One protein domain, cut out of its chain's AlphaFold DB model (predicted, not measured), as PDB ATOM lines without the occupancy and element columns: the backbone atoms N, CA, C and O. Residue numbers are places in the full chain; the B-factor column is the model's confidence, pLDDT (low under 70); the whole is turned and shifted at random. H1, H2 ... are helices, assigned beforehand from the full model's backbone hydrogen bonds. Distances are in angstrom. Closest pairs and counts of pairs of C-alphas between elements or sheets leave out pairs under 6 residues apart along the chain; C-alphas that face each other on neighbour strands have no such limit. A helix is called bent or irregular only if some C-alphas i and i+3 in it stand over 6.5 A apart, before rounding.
ATOM      1  N   VAL A  77      27.859 -18.148 -61.206       60.47
ATOM      2  CA  VAL A  77      27.209 -17.103 -62.022       60.47
ATOM      3  C   VAL A  77      25.736 -16.940 -61.642       60.47
ATOM      4  O   VAL A  77      25.290 -15.815 -61.412       60.47
ATOM      5  N   LYS A  78      24.982 -18.039 -61.479       61.75
ATOM      6  CA  LYS A  78      23.612 -17.980 -60.936       61.75
ATOM      7  C   LYS A  78      23.591 -17.388 -59.528       61.75
ATOM      8  O   LYS A  78      22.690 -16.614 -59.222       61.75
ATOM      9  N   MET A  79      24.582 -17.698 -58.692       55.91
ATOM     10  CA  MET A  79      24.740 -17.104 -57.366       55.91
ATOM     11  C   MET A  79      25.060 -15.609 -57.442       55.91
ATOM     12  O   MET A  79      24.514 -14.875 -56.633       55.91
ATOM     13  N   ILE A  80      25.855 -15.135 -58.408       59.44
ATOM     14  CA  ILE A  80      26.173 -13.710 -58.613       59.44
ATOM     15  C   ILE A  80      24.947 -12.930 -59.113       59.44
ATOM     16  O   ILE A  80      24.656 -11.846 -58.609       59.44
ATOM     17  N   MET A  81      24.186 -13.476 -60.064       58.62
ATOM     18  CA  MET A  81      22.947 -12.840 -60.535       58.62
ATOM     19  C   MET A  81      21.874 -12.826 -59.440       58.62
ATOM     20  O   MET A  81      21.211 -11.813 -59.216       58.62
ATOM     21  N   HIS A  82      21.739 -13.933 -58.703       66.50
ATOM     22  CA  HIS A  82      20.891 -13.988 -57.518       66.50
ATOM     23  C   HIS A  82      21.370 -12.995 -56.452       66.50
ATOM     24  O   HIS A  82      20.552 -12.314 -55.850       66.50
ATOM     25  N   TRP A  83      22.683 -12.847 -56.266       64.50
ATOM     26  CA  TRP A  83      23.301 -11.915 -55.324       64.50
ATOM     27  C   TRP A  83      22.986 -10.453 -55.635       64.50
ATOM     28  O   TRP A  83      22.603  -9.724 -54.724       64.50
ATOM     29  N   GLN A  84      23.080 -10.021 -56.897       65.88
ATOM     30  CA  GLN A  84      22.718  -8.649 -57.274       65.88
ATOM     31  C   GLN A  84      21.244  -8.350 -56.970       65.88
ATOM     32  O   GLN A  84      20.938  -7.304 -56.402       65.88
ATOM     33  N   ASN A  85      20.347  -9.300 -57.249       68.25
ATOM     34  CA  ASN A  85      18.920  -9.154 -56.956       68.25
ATOM     35  C   ASN A  85      18.625  -9.197 -55.436       68.25
ATOM     36  O   ASN A  85      17.804  -8.439 -54.922       68.25
ATOM     37  N   GLN A  86      19.347 -10.029 -54.672       71.94
ATOM     38  CA  GLN A  86      19.244 -10.054 -53.206       71.94
ATOM     39  C   GLN A  86      19.833  -8.802 -52.550       71.94
ATOM     40  O   GLN A  86      19.378  -8.430 -51.470       71.94
ATOM     41  N   LYS A  87      20.819  -8.139 -53.167       75.19
ATOM     42  CA  LYS A  87      21.440  -6.926 -52.621       75.19
ATOM     43  C   LYS A  87      20.438  -5.774 -52.537       75.19
ATOM     44  O   LYS A  87      20.264  -5.240 -51.445       75.19
ATOM     45  N   GLU A  88      19.741  -5.459 -53.630       79.25
ATOM     46  CA  GLU A  88      18.716  -4.398 -53.655       79.25
ATOM     47  C   GLU A  88      17.578  -4.711 -52.675       79.25
ATOM     48  O   GLU A  88      17.168  -3.869 -51.878       79.25
ATOM     49  N   LYS A  89      17.136  -5.973 -52.646       80.88
ATOM     50  CA  LYS A  89      16.138  -6.462 -51.689       80.88
ATOM     51  C   LYS A  89      16.594  -6.322 -50.232       80.88
ATOM     52  O   LYS A  89      15.812  -5.905 -49.384       80.88
ATOM     53  N   THR A  90      17.840  -6.674 -49.926       73.62
ATOM     54  CA  THR A  90      18.396  -6.579 -48.566       73.62
ATOM     55  C   THR A  90      18.519  -5.122 -48.141       73.62
ATOM     56  O   THR A  90      18.149  -4.789 -47.021       73.62
ATOM     57  N   GLN A  91      18.971  -4.245 -49.039       81.69
ATOM     58  CA  GLN A  91      19.037  -2.804 -48.791       81.69
ATOM     59  C   GLN A  91      17.638  -2.210 -48.571       81.69
ATOM     60  O   GLN A  91      17.447  -1.437 -47.639       81.69
ATOM     61  N   ALA A  92      16.638  -2.624 -49.354       82.75
ATOM     62  CA  ALA A  92      15.248  -2.220 -49.157       82.75
ATOM     63  C   ALA A  92      14.671  -2.701 -47.812       82.75
ATOM     64  O   ALA A  92      14.026  -1.923 -47.113       82.75
ATOM     65  N   LEU A  93      14.930  -3.954 -47.409       79.25
ATOM     66  CA  LEU A  93      14.524  -4.468 -46.093       79.25
ATOM     67  C   LEU A  93      15.207  -3.717 -44.949       79.25
ATOM     68  O   LEU A  93      14.559  -3.410 -43.954       79.25
ATOM     69  N   GLU A  94      16.490  -3.389 -45.096       75.75
ATOM     70  CA  GLU A  94      17.230  -2.608 -44.105       75.75
ATOM     71  C   GLU A  94      16.640  -1.198 -43.947       75.75
ATOM     72  O   GLU A  94      16.478  -0.721 -42.828       75.75
ATOM     73  N   GLU A  95      16.267  -0.538 -45.047       85.62
ATOM     74  CA  GLU A  95      15.607   0.770 -44.993       85.62
ATOM     75  C   GLU A  95      14.171   0.690 -44.441       85.62
ATOM     76  O   GLU A  95      13.766   1.584 -43.701       85.62
ATOM     77  N   LEU A  96      13.418  -0.387 -44.699       82.50
ATOM     78  CA  LEU A  96      12.095  -0.610 -44.089       82.50
ATOM     79  C   LEU A  96      12.175  -0.869 -42.581       82.50
ATOM     80  O   LEU A  96      11.390  -0.304 -41.823       82.50
ATOM     81  N   GLU A  97      13.126  -1.689 -42.133       73.38
ATOM     82  CA  GLU A  97      13.363  -1.917 -40.703       73.38
ATOM     83  C   GLU A  97      13.840  -0.637 -40.015       73.38
ATOM     84  O   GLU A  97      13.415  -0.350 -38.902       73.38
ATOM     85  N   LYS A  98      14.639   0.193 -40.696       73.44
ATOM     86  CA  LYS A  98      14.965   1.543 -40.224       73.44
ATOM     87  C   LYS A  98      13.704   2.393 -40.077       73.44
ATOM     88  O   LYS A  98      13.482   2.924 -38.997       73.44
ATOM     89  N   LEU A  99      12.858   2.499 -41.105       76.06
ATOM     90  CA  LEU A  99      11.593   3.256 -41.046       76.06
ATOM     91  C   LEU A  99      10.681   2.791 -39.894       76.06
ATOM     92  O   LEU A  99      10.105   3.628 -39.198       76.06
ATOM     93  N   LYS A 100      10.608   1.473 -39.661       74.94
ATOM     94  CA  LYS A 100       9.888   0.847 -38.541       74.94
ATOM     95  C   LYS A 100      10.518   1.197 -37.198       74.94
ATOM     96  O   LYS A 100       9.821   1.565 -36.261       74.94
ATOM     97  N   TRP A 101      11.841   1.110 -37.107       60.12
ATOM     98  CA  TRP A 101      12.604   1.423 -35.903       60.12
ATOM     99  C   TRP A 101      12.501   2.902 -35.516       60.12
ATOM    100  O   TRP A 101      12.365   3.210 -34.334       60.12
ATOM    101  N   TYR A 102      12.501   3.809 -36.499       58.59
ATOM    102  CA  TYR A 102      12.293   5.243 -36.285       58.59
ATOM    103  C   TYR A 102      10.864   5.587 -35.834       58.59
ATOM    104  O   TYR A 102      10.617   6.726 -35.442       58.59
ATOM    105  N   GLY A 103       9.926   4.633 -35.888       72.06
ATOM    106  CA  GLY A 103       8.538   4.840 -35.481       72.06
ATOM    107  C   GLY A 103       7.784   5.831 -36.370       72.06
ATOM    108  O   GLY A 103       6.807   6.424 -35.926       72.06
ATOM    109  N   PHE A 104       8.241   6.053 -37.610       76.94
ATOM    110  CA  PHE A 104       7.566   6.964 -38.545       76.94
ATOM    111  C   PHE A 104       6.227   6.413 -39.029       76.94
ATOM    112  O   PHE A 104       5.340   7.188 -39.372       76.94
ATOM    113  N   PHE A 105       6.107   5.089 -39.042       84.25
ATOM    114  CA  PHE A 105       4.949   4.352 -39.522       84.25
ATOM    115  C   PHE A 105       4.664   3.189 -38.579       84.25
ATOM    116  O   PHE A 105       5.591   2.588 -38.022       84.25
ATOM    117  N   GLY A 106       3.385   2.859 -38.420       81.56
ATOM    118  CA  GLY A 106       2.966   1.737 -37.589       81.56
ATOM    119  C   GLY A 106       3.329   0.379 -38.211       81.56
ATOM    120  O   GLY A 106       3.531   0.277 -39.431       81.56
ATOM    121  N   PRO A 107       3.406  -0.704 -37.412       75.56
ATOM    122  CA  PRO A 107       3.620  -2.055 -37.928       75.56
ATOM    123  C   PRO A 107       2.624  -2.432 -39.034       75.56
ATOM    124  O   PRO A 107       3.006  -3.037 -40.027       75.56
ATOM    125  N   GLU A 108       1.361  -2.041 -38.913       85.56
ATOM    126  CA  GLU A 108       0.297  -2.291 -39.886       85.56
ATOM    127  C   GLU A 108       0.547  -1.660 -41.266       85.56
ATOM    128  O   GLU A 108       0.112  -2.209 -42.282       85.56
ATOM    129  N   GLU A 109       1.291  -0.554 -41.327       86.94
ATOM    130  CA  GLU A 109       1.608   0.146 -42.573       86.94
ATOM    131  C   GLU A 109       2.825  -0.469 -43.277       86.94
ATOM    132  O   GLU A 109       2.804  -0.655 -44.499       86.94
ATOM    133  N   LEU A 110       3.862  -0.831 -42.508       88.06
ATOM    134  CA  LEU A 110       5.137  -1.332 -43.034       88.06
ATOM    135  C   LEU A 110       5.187  -2.851 -43.212       88.06
ATOM    136  O   LEU A 110       5.811  -3.332 -44.154       88.06
ATOM    137  N   GLU A 111       4.532  -3.631 -42.353       86.12
ATOM    138  CA  GLU A 111       4.612  -5.097 -42.368       86.12
ATOM    139  C   GLU A 111       4.144  -5.728 -43.699       86.12
ATOM    140  O   GLU A 111       4.777  -6.691 -44.147       86.12
ATOM    141  N   PRO A 112       3.106  -5.214 -44.399       89.25
ATOM    142  CA  PRO A 112       2.760  -5.690 -45.740       89.25
ATOM    143  C   PRO A 112       3.885  -5.466 -46.761       89.25
ATOM    144  O   PRO A 112       4.157  -6.350 -47.575       89.25
ATOM    145  N   VAL A 113       4.575  -4.323 -46.686       87.50
ATOM    146  CA  VAL A 113       5.693  -3.975 -47.578       87.50
ATOM    147  C   VAL A 113       6.915  -4.828 -47.250       87.50
ATOM    148  O   VAL A 113       7.498  -5.422 -48.151       87.50
ATOM    149  N   ILE A 114       7.246  -4.989 -45.964       84.50
ATOM    150  CA  ILE A 114       8.330  -5.863 -45.490       84.50
ATOM    151  C   ILE A 114       8.100  -7.295 -45.974       84.50
ATOM    152  O   ILE A 114       9.005  -7.908 -46.537       84.50
ATOM    153  N   LYS A 115       6.878  -7.827 -45.837       86.25
ATOM    154  CA  LYS A 115       6.534  -9.177 -46.314       86.25
ATOM    155  C   LYS A 115       6.637  -9.305 -47.833       86.25
ATOM    156  O   LYS A 115       7.124 -10.335 -48.297       86.25
ATOM    157  N   ALA A 116       6.200  -8.303 -48.596       85.88
ATOM    158  CA  ALA A 116       6.298  -8.307 -50.057       85.88
ATOM    159  C   ALA A 116       7.762  -8.245 -50.524       85.88
ATOM    160  O   ALA A 116       8.217  -9.117 -51.265       85.88
ATOM    161  N   VAL A 117       8.550  -7.302 -49.996       83.50
ATOM    162  CA  VAL A 117       9.987  -7.185 -50.288       83.50
ATOM    163  C   VAL A 117      10.728  -8.460 -49.872       83.50
ATOM    164  O   VAL A 117      11.507  -8.994 -50.658       83.50
ATOM    165  N   ALA A 118      10.432  -9.036 -48.700       80.06
ATOM    166  CA  ALA A 118      11.039 -10.282 -48.223       80.06
ATOM    167  C   ALA A 118      10.704 -11.499 -49.099       80.06
ATOM    168  O   ALA A 118      11.552 -12.380 -49.282       80.06
ATOM    169  N   LYS A 119       9.499 -11.554 -49.672       81.44
ATOM    170  CA  LYS A 119       9.091 -12.615 -50.604       81.44
ATOM    171  C   LYS A 119       9.611 -12.393 -52.025       81.44
ATOM    172  O   LYS A 119       9.674 -13.354 -52.782       81.44
ATOM    173  N   GLY A 120      10.013 -11.174 -52.383       75.75
ATOM    174  CA  GLY A 120      10.529 -10.811 -53.708       75.75
ATOM    175  C   GLY A 120       9.456 -10.683 -54.797       75.75
ATOM    176  O   GLY A 120       9.679  -9.984 -55.778       75.75
ATOM    177  N   HIS A 121       8.286 -11.296 -54.610       73.56
ATOM    178  CA  HIS A 121       7.099 -11.078 -55.434       73.56
ATOM    179  C   HIS A 121       6.361  -9.820 -54.954       73.56
ATOM    180  O   HIS A 121       6.225  -9.605 -53.751       73.56
ATOM    181  N   ASP A 122       5.920  -8.980 -55.891       80.94
ATOM    182  CA  ASP A 122       5.132  -7.761 -55.645       80.94
ATOM    183  C   ASP A 122       5.826  -6.664 -54.819       80.94
ATOM    184  O   ASP A 122       5.177  -5.710 -54.394       80.94
ATOM    185  N   ALA A 123       7.146  -6.745 -54.614       83.75
ATOM    186  CA  ALA A 123       7.919  -5.737 -53.879       83.75
ATOM    187  C   ALA A 123       7.715  -4.323 -54.451       83.75
ATOM    188  O   ALA A 123       7.507  -3.367 -53.703       83.75
ATOM    189  N   LEU A 124       7.716  -4.216 -55.782       87.31
ATOM    190  CA  LEU A 124       7.464  -2.978 -56.513       87.31
ATOM    191  C   LEU A 124       6.047  -2.449 -56.249       87.31
ATOM    192  O   LEU A 124       5.886  -1.324 -55.788       87.31
ATOM    193  N   SER A 125       5.027  -3.283 -56.462       86.50
ATOM    194  CA  SER A 125       3.617  -2.912 -56.295       86.50
ATOM    195  C   SER A 125       3.263  -2.570 -54.848       86.50
ATOM    196  O   SER A 125       2.544  -1.604 -54.602       86.50
ATOM    197  N   ALA A 126       3.794  -3.314 -53.875       87.75
ATOM    198  CA  ALA A 126       3.579  -3.051 -52.457       87.75
ATOM    199  C   ALA A 126       4.273  -1.759 -52.004       87.75
ATOM    200  O   ALA A 126       3.677  -0.978 -51.260       87.75
ATOM    201  N   THR A 127       5.494  -1.501 -52.490       87.69
ATOM    202  CA  THR A 127       6.195  -0.232 -52.236       87.69
ATOM    203  C   THR A 127       5.439   0.926 -52.878       87.69
ATOM    204  O   THR A 127       5.187   1.922 -52.211       87.69
ATOM    205  N   GLN A 128       4.977   0.785 -54.122       91.25
ATOM    206  CA  GLN A 128       4.180   1.808 -54.801       91.25
ATOM    207  C   GLN A 128       2.875   2.101 -54.049       91.25
ATOM    208  O   GLN A 128       2.534   3.258 -53.820       91.25
ATOM    209  N   ALA A 129       2.163   1.064 -53.597       88.94
ATOM    210  CA  ALA A 129       0.954   1.217 -52.792       88.94
ATOM    211  C   ALA A 129       1.233   1.885 -51.435       88.94
ATOM    212  O   ALA A 129       0.387   2.610 -50.915       88.94
ATOM    213  N   PHE A 130       2.404   1.652 -50.841       92.00
ATOM    214  CA  PHE A 130       2.843   2.357 -49.640       92.00
ATOM    215  C   PHE A 130       3.129   3.836 -49.924       92.00
ATOM    216  O   PHE A 130       2.528   4.687 -49.276       92.00
ATOM    217  N   VAL A 131       3.928   4.151 -50.949       90.06
ATOM    218  CA  VAL A 131       4.235   5.535 -51.354       90.06
ATOM    219  C   VAL A 131       2.969   6.320 -51.707       90.06
ATOM    220  O   VAL A 131       2.813   7.473 -51.303       90.06
ATOM    221  N   ASN A 132       2.021   5.692 -52.404       88.75
ATOM    222  CA  ASN A 132       0.760   6.330 -52.777       88.75
ATOM    223  C   ASN A 132      -0.104   6.668 -51.550       88.75
ATOM    224  O   ASN A 132      -0.745   7.720 -51.542       88.75
ATOM    225  N   ARG A 133      -0.074   5.822 -50.508       89.06
ATOM    226  CA  ARG A 133      -0.795   6.027 -49.239       89.06
ATOM    227  C   ARG A 133      -0.169   7.086 -48.335       89.06
ATOM    228  O   ARG A 133      -0.848   7.543 -47.420       89.06
ATOM    229  N   LEU A 134       1.074   7.502 -48.589       87.12
ATOM    230  CA  LEU A 134       1.705   8.561 -47.807       87.12
ATOM    231  C   LEU A 134       0.862   9.852 -47.876       87.12
ATOM    232  O   LEU A 134       0.556  10.310 -48.991       87.12
ATOM    233  N   PRO A 135       0.479  10.447 -46.726       85.00
ATOM    234  CA  PRO A 135      -0.415  11.599 -46.687       85.00
ATOM    235  C   PRO A 135       0.143  12.766 -47.501       85.00
ATOM    236  O   PRO A 135       1.267  13.199 -47.275       85.00
ATOM    237  N   ALA A 136      -0.654  13.336 -48.412       80.00
ATOM    238  CA  ALA A 136      -0.216  14.483 -49.219       80.00
ATOM    239  C   ALA A 136       0.229  15.676 -48.349       80.00
ATOM    240  O   ALA A 136       1.185  16.361 -48.681       80.00
ATOM    241  N   LYS A 137      -0.403  15.860 -47.181       79.31
ATOM    242  CA  LYS A 137      -0.036  16.887 -46.191       79.31
ATOM    243  C   LYS A 137       1.376  16.735 -45.610       79.31
ATOM    244  O   LYS A 137       1.921  17.715 -45.117       79.31
ATOM    245  N   ASP A 138       1.946  15.529 -45.637       79.44
ATOM    246  CA  ASP A 138       3.314  15.289 -45.170       79.44
ATOM    247  C   ASP A 138       4.346  15.637 -46.257       79.44
ATOM    248  O   ASP A 138       5.525  15.763 -45.945       79.44
ATOM    249  N   PHE A 139       3.915  15.849 -47.510       79.50
ATOM    250  CA  PHE A 139       4.737  16.222 -48.668       79.50
ATOM    251  C   PHE A 139       4.290  17.584 -49.223       79.50
ATOM    252  O   PHE A 139       3.634  17.638 -50.264       79.50
ATOM    253  N   PRO A 140       4.617  18.693 -48.535       67.50
ATOM    254  CA  PRO A 140       4.232  20.036 -48.976       67.50
ATOM    255  C   PRO A 140       4.813  20.405 -50.351       67.50
ATOM    256  O   PRO A 140       4.188  21.168 -51.081       67.50
ATOM    257  N   ASP A 141       5.958  19.825 -50.724       76.25
ATOM    258  CA  ASP A 141       6.522  19.875 -52.073       76.25
ATOM    259  C   ASP A 141       6.170  18.583 -52.836       76.25
ATOM    260  O   ASP A 141       6.684  17.497 -52.538       76.25
ATOM    261  N   ALA A 142       5.282  18.701 -53.829       78.69
ATOM    262  CA  ALA A 142       4.832  17.577 -54.649       78.69
ATOM    263  C   ALA A 142       5.984  16.909 -55.424       78.69
ATOM    264  O   ALA A 142       5.942  15.695 -55.642       78.69
ATOM    265  N   SER A 143       7.047  17.656 -55.750       80.50
ATOM    266  CA  SER A 143       8.182  17.147 -56.526       80.50
ATOM    267  C   SER A 143       8.966  16.057 -55.786       80.50
ATOM    268  O   SER A 143       9.486  15.131 -56.407       80.50
ATOM    269  N   VAL A 144       8.990  16.094 -54.448       80.44
ATOM    270  CA  VAL A 144       9.646  15.063 -53.625       80.44
ATOM    271  C   VAL A 144       8.882  13.742 -53.708       80.44
ATOM    272  O   VAL A 144       9.491  12.680 -53.847       80.44
ATOM    273  N   LYS A 145       7.543  13.792 -53.659       86.06
ATOM    274  CA  LYS A 145       6.703  12.595 -53.802       86.06
ATOM    275  C   LYS A 145       6.807  12.031 -55.221       86.06
ATOM    276  O   LYS A 145       6.947  10.820 -55.368       86.06
ATOM    277  N   GLU A 146       6.816  12.890 -56.238       87.75
ATOM    278  CA  GLU A 146       7.023  12.497 -57.637       87.75
ATOM    279  C   GLU A 146       8.395  11.845 -57.860       87.75
ATOM    280  O   GLU A 146       8.484  10.819 -58.532       87.75
ATOM    281  N   GLU A 147       9.461  12.356 -57.241       89.94
ATOM    282  CA  GLU A 147      10.787  11.746 -57.335       89.94
ATOM    283  C   GLU A 147      10.842  10.364 -56.665       89.94
ATOM    284  O   GLU A 147      11.443   9.428 -57.203       89.94
ATOM    285  N   ILE A 148      10.209  10.214 -55.496       88.94
ATOM    286  CA  ILE A 148      10.106   8.922 -54.805       88.94
ATOM    287  C   ILE A 148       9.341   7.925 -55.683       88.94
ATOM    288  O   ILE A 148       9.816   6.807 -55.872       88.94
ATOM    289  N   VAL A 149       8.211   8.336 -56.268       89.88
ATOM    290  CA  VAL A 149       7.428   7.510 -57.201       89.88
ATOM    291  C   VAL A 149       8.269   7.113 -58.416       89.88
ATOM    292  O   VAL A 149       8.383   5.924 -58.704       89.88
ATOM    293  N   ALA A 150       8.963   8.057 -59.053       90.38
ATOM    294  CA  ALA A 150       9.808   7.780 -60.214       90.38
ATOM    295  C   ALA A 150      10.958   6.802 -59.904       90.38
ATOM    296  O   ALA A 150      11.385   6.037 -60.773       90.38
ATOM    297  N   LYS A 151      11.489   6.806 -58.671       90.69
ATOM    298  CA  LYS A 151      12.490   5.822 -58.220       90.69
ATOM    299  C   LYS A 151      11.885   4.439 -58.011       90.69
ATOM    300  O   LYS A 151      12.508   3.454 -58.410       90.69
ATOM    301  N   VAL A 152      10.686   4.361 -57.432       90.12
ATOM    302  CA  VAL A 152       9.956   3.093 -57.299       90.12
ATOM    303  C   VAL A 152       9.673   2.520 -58.686       90.12
ATOM    304  O   VAL A 152      10.080   1.394 -58.936       90.12
ATOM    305  N   GLU A 153       9.120   3.296 -59.619       89.12
ATOM    306  CA  GLU A 153       8.809   2.859 -60.994       89.12
ATOM    307  C   GLU A 153      10.028   2.323 -61.766       89.12
ATOM    308  O   GLU A 153       9.901   1.391 -62.558       89.12
ATOM    309  N   LYS A 154      11.227   2.855 -61.496       90.62
ATOM    310  CA  LYS A 154      12.500   2.368 -62.066       90.62
ATOM    311  C   LYS A 154      13.068   1.127 -61.363       90.62
ATOM    312  O   LYS A 154      14.126   0.641 -61.749       90.62
ATOM    313  N   GLY A 155      12.400   0.615 -60.331       87.88
ATOM    314  CA  GLY A 155      12.837  -0.538 -59.539       87.88
ATOM    315  C   GLY A 155      13.879  -0.216 -58.461       87.88
ATOM    316  O   GLY A 155      14.404  -1.138 -57.842       87.88
ATOM    317  N   HIS A 156      14.172   1.062 -58.197       91.44
ATOM    318  CA  HIS A 156      15.152   1.503 -57.195       91.44
ATOM    319  C   HIS A 156      14.488   1.648 -55.814       91.44
ATOM    320  O   HIS A 156      14.402   2.740 -55.240       91.44
ATOM    321  N   ILE A 157      13.959   0.537 -55.299       89.69
ATOM    322  CA  ILE A 157      13.142   0.499 -54.077       89.69
ATOM    323  C   ILE A 157      13.938   0.997 -52.861       89.69
ATOM    324  O   ILE A 157      13.408   1.769 -52.060       89.69
ATOM    325  N   SER A 158      15.210   0.610 -52.724       87.56
ATOM    326  CA  SER A 158      16.034   1.020 -51.579       87.56
ATOM    327  C   SER A 158      16.292   2.531 -51.557       87.56
ATOM    328  O   SER A 158      16.193   3.166 -50.504       87.56
ATOM    329  N   GLU A 159      16.543   3.140 -52.718       87.44
ATOM    330  CA  GLU A 159      16.741   4.587 -52.841       87.44
ATOM    331  C   GLU A 159      15.459   5.372 -52.545       87.44
ATOM    332  O   GLU A 159      15.520   6.422 -51.902       87.44
ATOM    333  N   ALA A 160      14.304   4.870 -52.990       90.00
ATOM    334  CA  ALA A 160      13.009   5.480 -52.704       90.00
ATOM    335  C   ALA A 160      12.710   5.480 -51.195       90.00
ATOM    336  O   ALA A 160      12.373   6.519 -50.627       90.00
ATOM    337  N   LEU A 161      12.910   4.342 -50.519       89.25
ATOM    338  CA  LEU A 161      12.727   4.215 -49.068       89.25
ATOM    339  C   LEU A 161      13.701   5.094 -48.277       89.25
ATOM    340  O   LEU A 161      13.304   5.739 -47.305       89.25
ATOM    341  N   LYS A 162      14.957   5.186 -48.729       85.50
ATOM    342  CA  LYS A 162      15.950   6.093 -48.147       85.50
ATOM    343  C   LYS A 162      15.493   7.554 -48.228       85.50
ATOM    344  O   LYS A 162      15.618   8.272 -47.240       85.50
ATOM    345  N   LYS A 163      14.922   7.983 -49.360       83.44
ATOM    346  CA  LYS A 163      14.369   9.340 -49.511       83.44
ATOM    347  C   LYS A 163      13.155   9.598 -48.624       83.44
ATOM    348  O   LYS A 163      13.072  10.663 -48.021       83.44
ATOM    349  N   ILE A 164      12.248   8.627 -48.497       85.56
ATOM    350  CA  ILE A 164      11.109   8.715 -47.565       85.56
ATOM    351  C   ILE A 164      11.620   8.928 -46.141       85.56
ATOM    352  O   ILE A 164      11.155   9.827 -45.444       85.56
ATOM    353  N   LYS A 165      12.618   8.145 -45.723       85.12
ATOM    354  CA  LYS A 165      13.249   8.281 -44.407       85.12
ATOM    355  C   LYS A 165      13.844   9.674 -44.200       85.12
ATOM    356  O   LYS A 165      13.542  10.301 -43.191       85.12
ATOM    357  N   GLU A 166      14.657  10.155 -45.143       77.44
ATOM    358  CA  GLU A 166      15.269  11.492 -45.079       77.44
ATOM    359  C   GLU A 166      14.202  12.592 -44.936       77.44
ATOM    360  O   GLU A 166      14.336  13.485 -44.102       77.44
ATOM    361  N   HIS A 167      13.101  12.495 -45.687       81.38
ATOM    362  CA  HIS A 167      11.998  13.459 -45.634       81.38
ATOM    363  C   HIS A 167      11.253  13.448 -44.291       81.38
ATOM    364  O   HIS A 167      11.040  14.499 -43.685       81.38
ATOM    365  N   TYR A 168      10.891  12.268 -43.778       79.44
ATOM    366  CA  TYR A 168      10.178  12.153 -42.500       79.44
ATOM    367  C   TYR A 168      11.052  12.509 -41.289       79.44
ATOM    368  O   TYR A 168      10.531  13.039 -40.308       79.44
ATOM    369  N   GLN A 169      12.371  12.297 -41.362       68.88
ATOM    370  CA  GLN A 169      13.321  12.803 -40.363       68.88
ATOM    371  C   GLN A 169      13.249  14.330 -40.261       68.88
ATOM    372  O   GLN A 169      13.081  14.874 -39.170       68.88
ATOM    373  N   ILE A 170      13.298  15.009 -41.409       67.38
ATOM    374  CA  ILE A 170      13.177  16.465 -41.487       67.38
ATOM    375  C   ILE A 170      11.808  16.908 -40.942       67.38
ATOM    376  O   ILE A 170      11.737  17.771 -40.068       67.38
ATOM    377  N   LEU A 171      10.713  16.282 -41.386       70.50
ATOM    378  CA  LEU A 171       9.353  16.630 -40.961       70.50
ATOM    379  C   LEU A 171       9.136  16.473 -39.444       70.50
ATOM    380  O   LEU A 171       8.540  17.346 -38.809       70.50
ATOM    381  N   ASN A 172       9.617  15.380 -38.849       66.44
ATOM    382  CA  ASN A 172       9.472  15.129 -37.415       66.44
ATOM    383  C   ASN A 172      10.337  16.060 -36.571       66.44
ATOM    384  O   ASN A 172       9.879  16.531 -35.529       66.44
ATOM    385  N   PHE A 173      11.535  16.401 -37.047       62.72
ATOM    386  CA  PHE A 173      12.347  17.447 -36.436       62.72
ATOM    387  C   PHE A 173      11.578  18.779 -36.361       62.72
ATOM    388  O   PHE A 173      11.538  19.417 -35.307       62.72
ATOM    389  N   TYR A 174      10.875  19.161 -37.434       63.44
ATOM    390  CA  TYR A 174      10.035  20.363 -37.437       63.44
ATOM    391  C   TYR A 174       8.842  20.284 -36.491       63.44
ATOM    392  O   TYR A 174       8.590  21.244 -35.758       63.44
ATOM    393  N   LYS A 175       8.116  19.159 -36.477       65.62
ATOM    394  CA  LYS A 175       6.999  18.942 -35.541       65.62
ATOM    395  C   LYS A 175       7.477  19.065 -34.093       65.62
ATOM    396  O   LYS A 175       6.895  19.835 -33.334       65.62
ATOM    397  N   ALA A 176       8.604  18.435 -33.753       60.16
ATOM    398  CA  ALA A 176       9.205  18.516 -32.424       60.16
ATOM    399  C   ALA A 176       9.619  19.950 -32.044       60.16
ATOM    400  O   ALA A 176       9.387  20.378 -30.912       60.16
ATOM    401  N   CYS A 177      10.188  20.717 -32.980       57.56
ATOM    402  CA  CYS A 177      10.526  22.121 -32.739       57.56
ATOM    403  C   CYS A 177       9.274  22.998 -32.540       57.56
ATOM    404  O   CYS A 177       9.290  23.898 -31.701       57.56
ATOM    405  N   LYS A 178       8.183  22.724 -33.271       62.19
ATOM    406  CA  LYS A 178       6.901  23.441 -33.167       62.19
ATOM    407  C   LYS A 178       6.150  23.134 -31.873       62.19
ATOM    408  O   LYS A 178       5.637  24.054 -31.249       62.19
ATOM    409  N   GLU A 179       6.089  21.867 -31.477       60.03
ATOM    410  CA  GLU A 179       5.363  21.425 -30.282       60.03
ATOM    411  C   GLU A 179       6.075  21.819 -28.992       60.03
ATOM    412  O   GLU A 179       5.418  22.114 -27.997       60.03
ATOM    413  N   LYS A 180       7.415  21.838 -28.984       57.56
ATOM    414  CA  LYS A 180       8.138  22.006 -27.724       57.56
ATOM    415  C   LYS A 180       8.356  23.440 -27.279       57.56
ATOM    416  O   LYS A 180       8.559  23.577 -26.083       57.56
ATOM    417  N   GLY A 181       8.346  24.468 -28.140       52.38
ATOM    418  CA  GLY A 181       8.486  25.907 -27.789       52.38
ATOM    419  C   GLY A 181       9.760  26.344 -27.016       52.38
ATOM    420  O   GLY A 181      10.214  27.476 -27.139       52.38
ATOM    421  N   ASN A 182      10.387  25.430 -26.276       53.53
ATOM    422  CA  ASN A 182      11.473  25.561 -25.312       53.53
ATOM    423  C   ASN A 182      12.835  25.184 -25.904       53.53
ATOM    424  O   ASN A 182      13.854  25.292 -25.234       53.53
ATOM    425  N   LEU A 183      12.908  24.749 -27.164       52.22
ATOM    426  CA  LEU A 183      14.214  24.582 -27.808       52.22
ATOM    427  C   LEU A 183      14.940  25.932 -27.945       52.22
ATOM    428  O   LEU A 183      16.158  25.981 -27.831       52.22
TER     429      LEU A 183
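What this domain is: This is residues 77 to 183 of the 973 residues of the protein "Conserved putative membrane protein" of Estrella lausannensis (UniProt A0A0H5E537). Five helices make an up-and-down bundle, each running against the one before, closed like a ring where H5 packs on H1. The free ends, residues 77 to 84 and 173 to 183, stick out oppositely and make the length. The printed part has 107 residues with five named helices, H1 to H5 in that order along the chain, which hold 85 of them, and no named strand; its class is all helix, and it is only just compact, close to loose, with a radius of gyration of the C-alphas of 15.1 A and spans of 58 by 26 by 22 A.

How they stand to each other: H1, residues 77 to 101, has a kink of 29 degrees near residue 85. Its residues 88 to 99 alone touch residues 157 to 165 of H5, residues 157 to 180, the same way at a shallow tilt of 11 degrees; the closest C-alphas, Ala 92 and Ser 158, are 4.1 A apart. H1 and H2, residues 107 to 119, form a hairpin, closest C-alphas Lys 89 and Val 117, 6.3 A. Every O i to N i+4 pair is within hydrogen-bond range in H3, residues 123 to 133, H4, residues 142 to 153, and H5; H1 has 20 of 21, H2 7 of 9. H3 touches H2 and H4, with closest C-alphas 4.4 A and 6.4 A apart.

Where its parts are: H1 spans 35.2 A from C-alpha 77 (27.209, -17.103, -62.022); H5, 34.4 A, ends at C-alpha 180 (8.138, 22.006, -27.724). H2 is only just irregular: C-alphas 109 and 112 are 6.7 A apart.

The domain as a whole: The printed part has no cut and no long link. Low confidence includes residues 172 to 183.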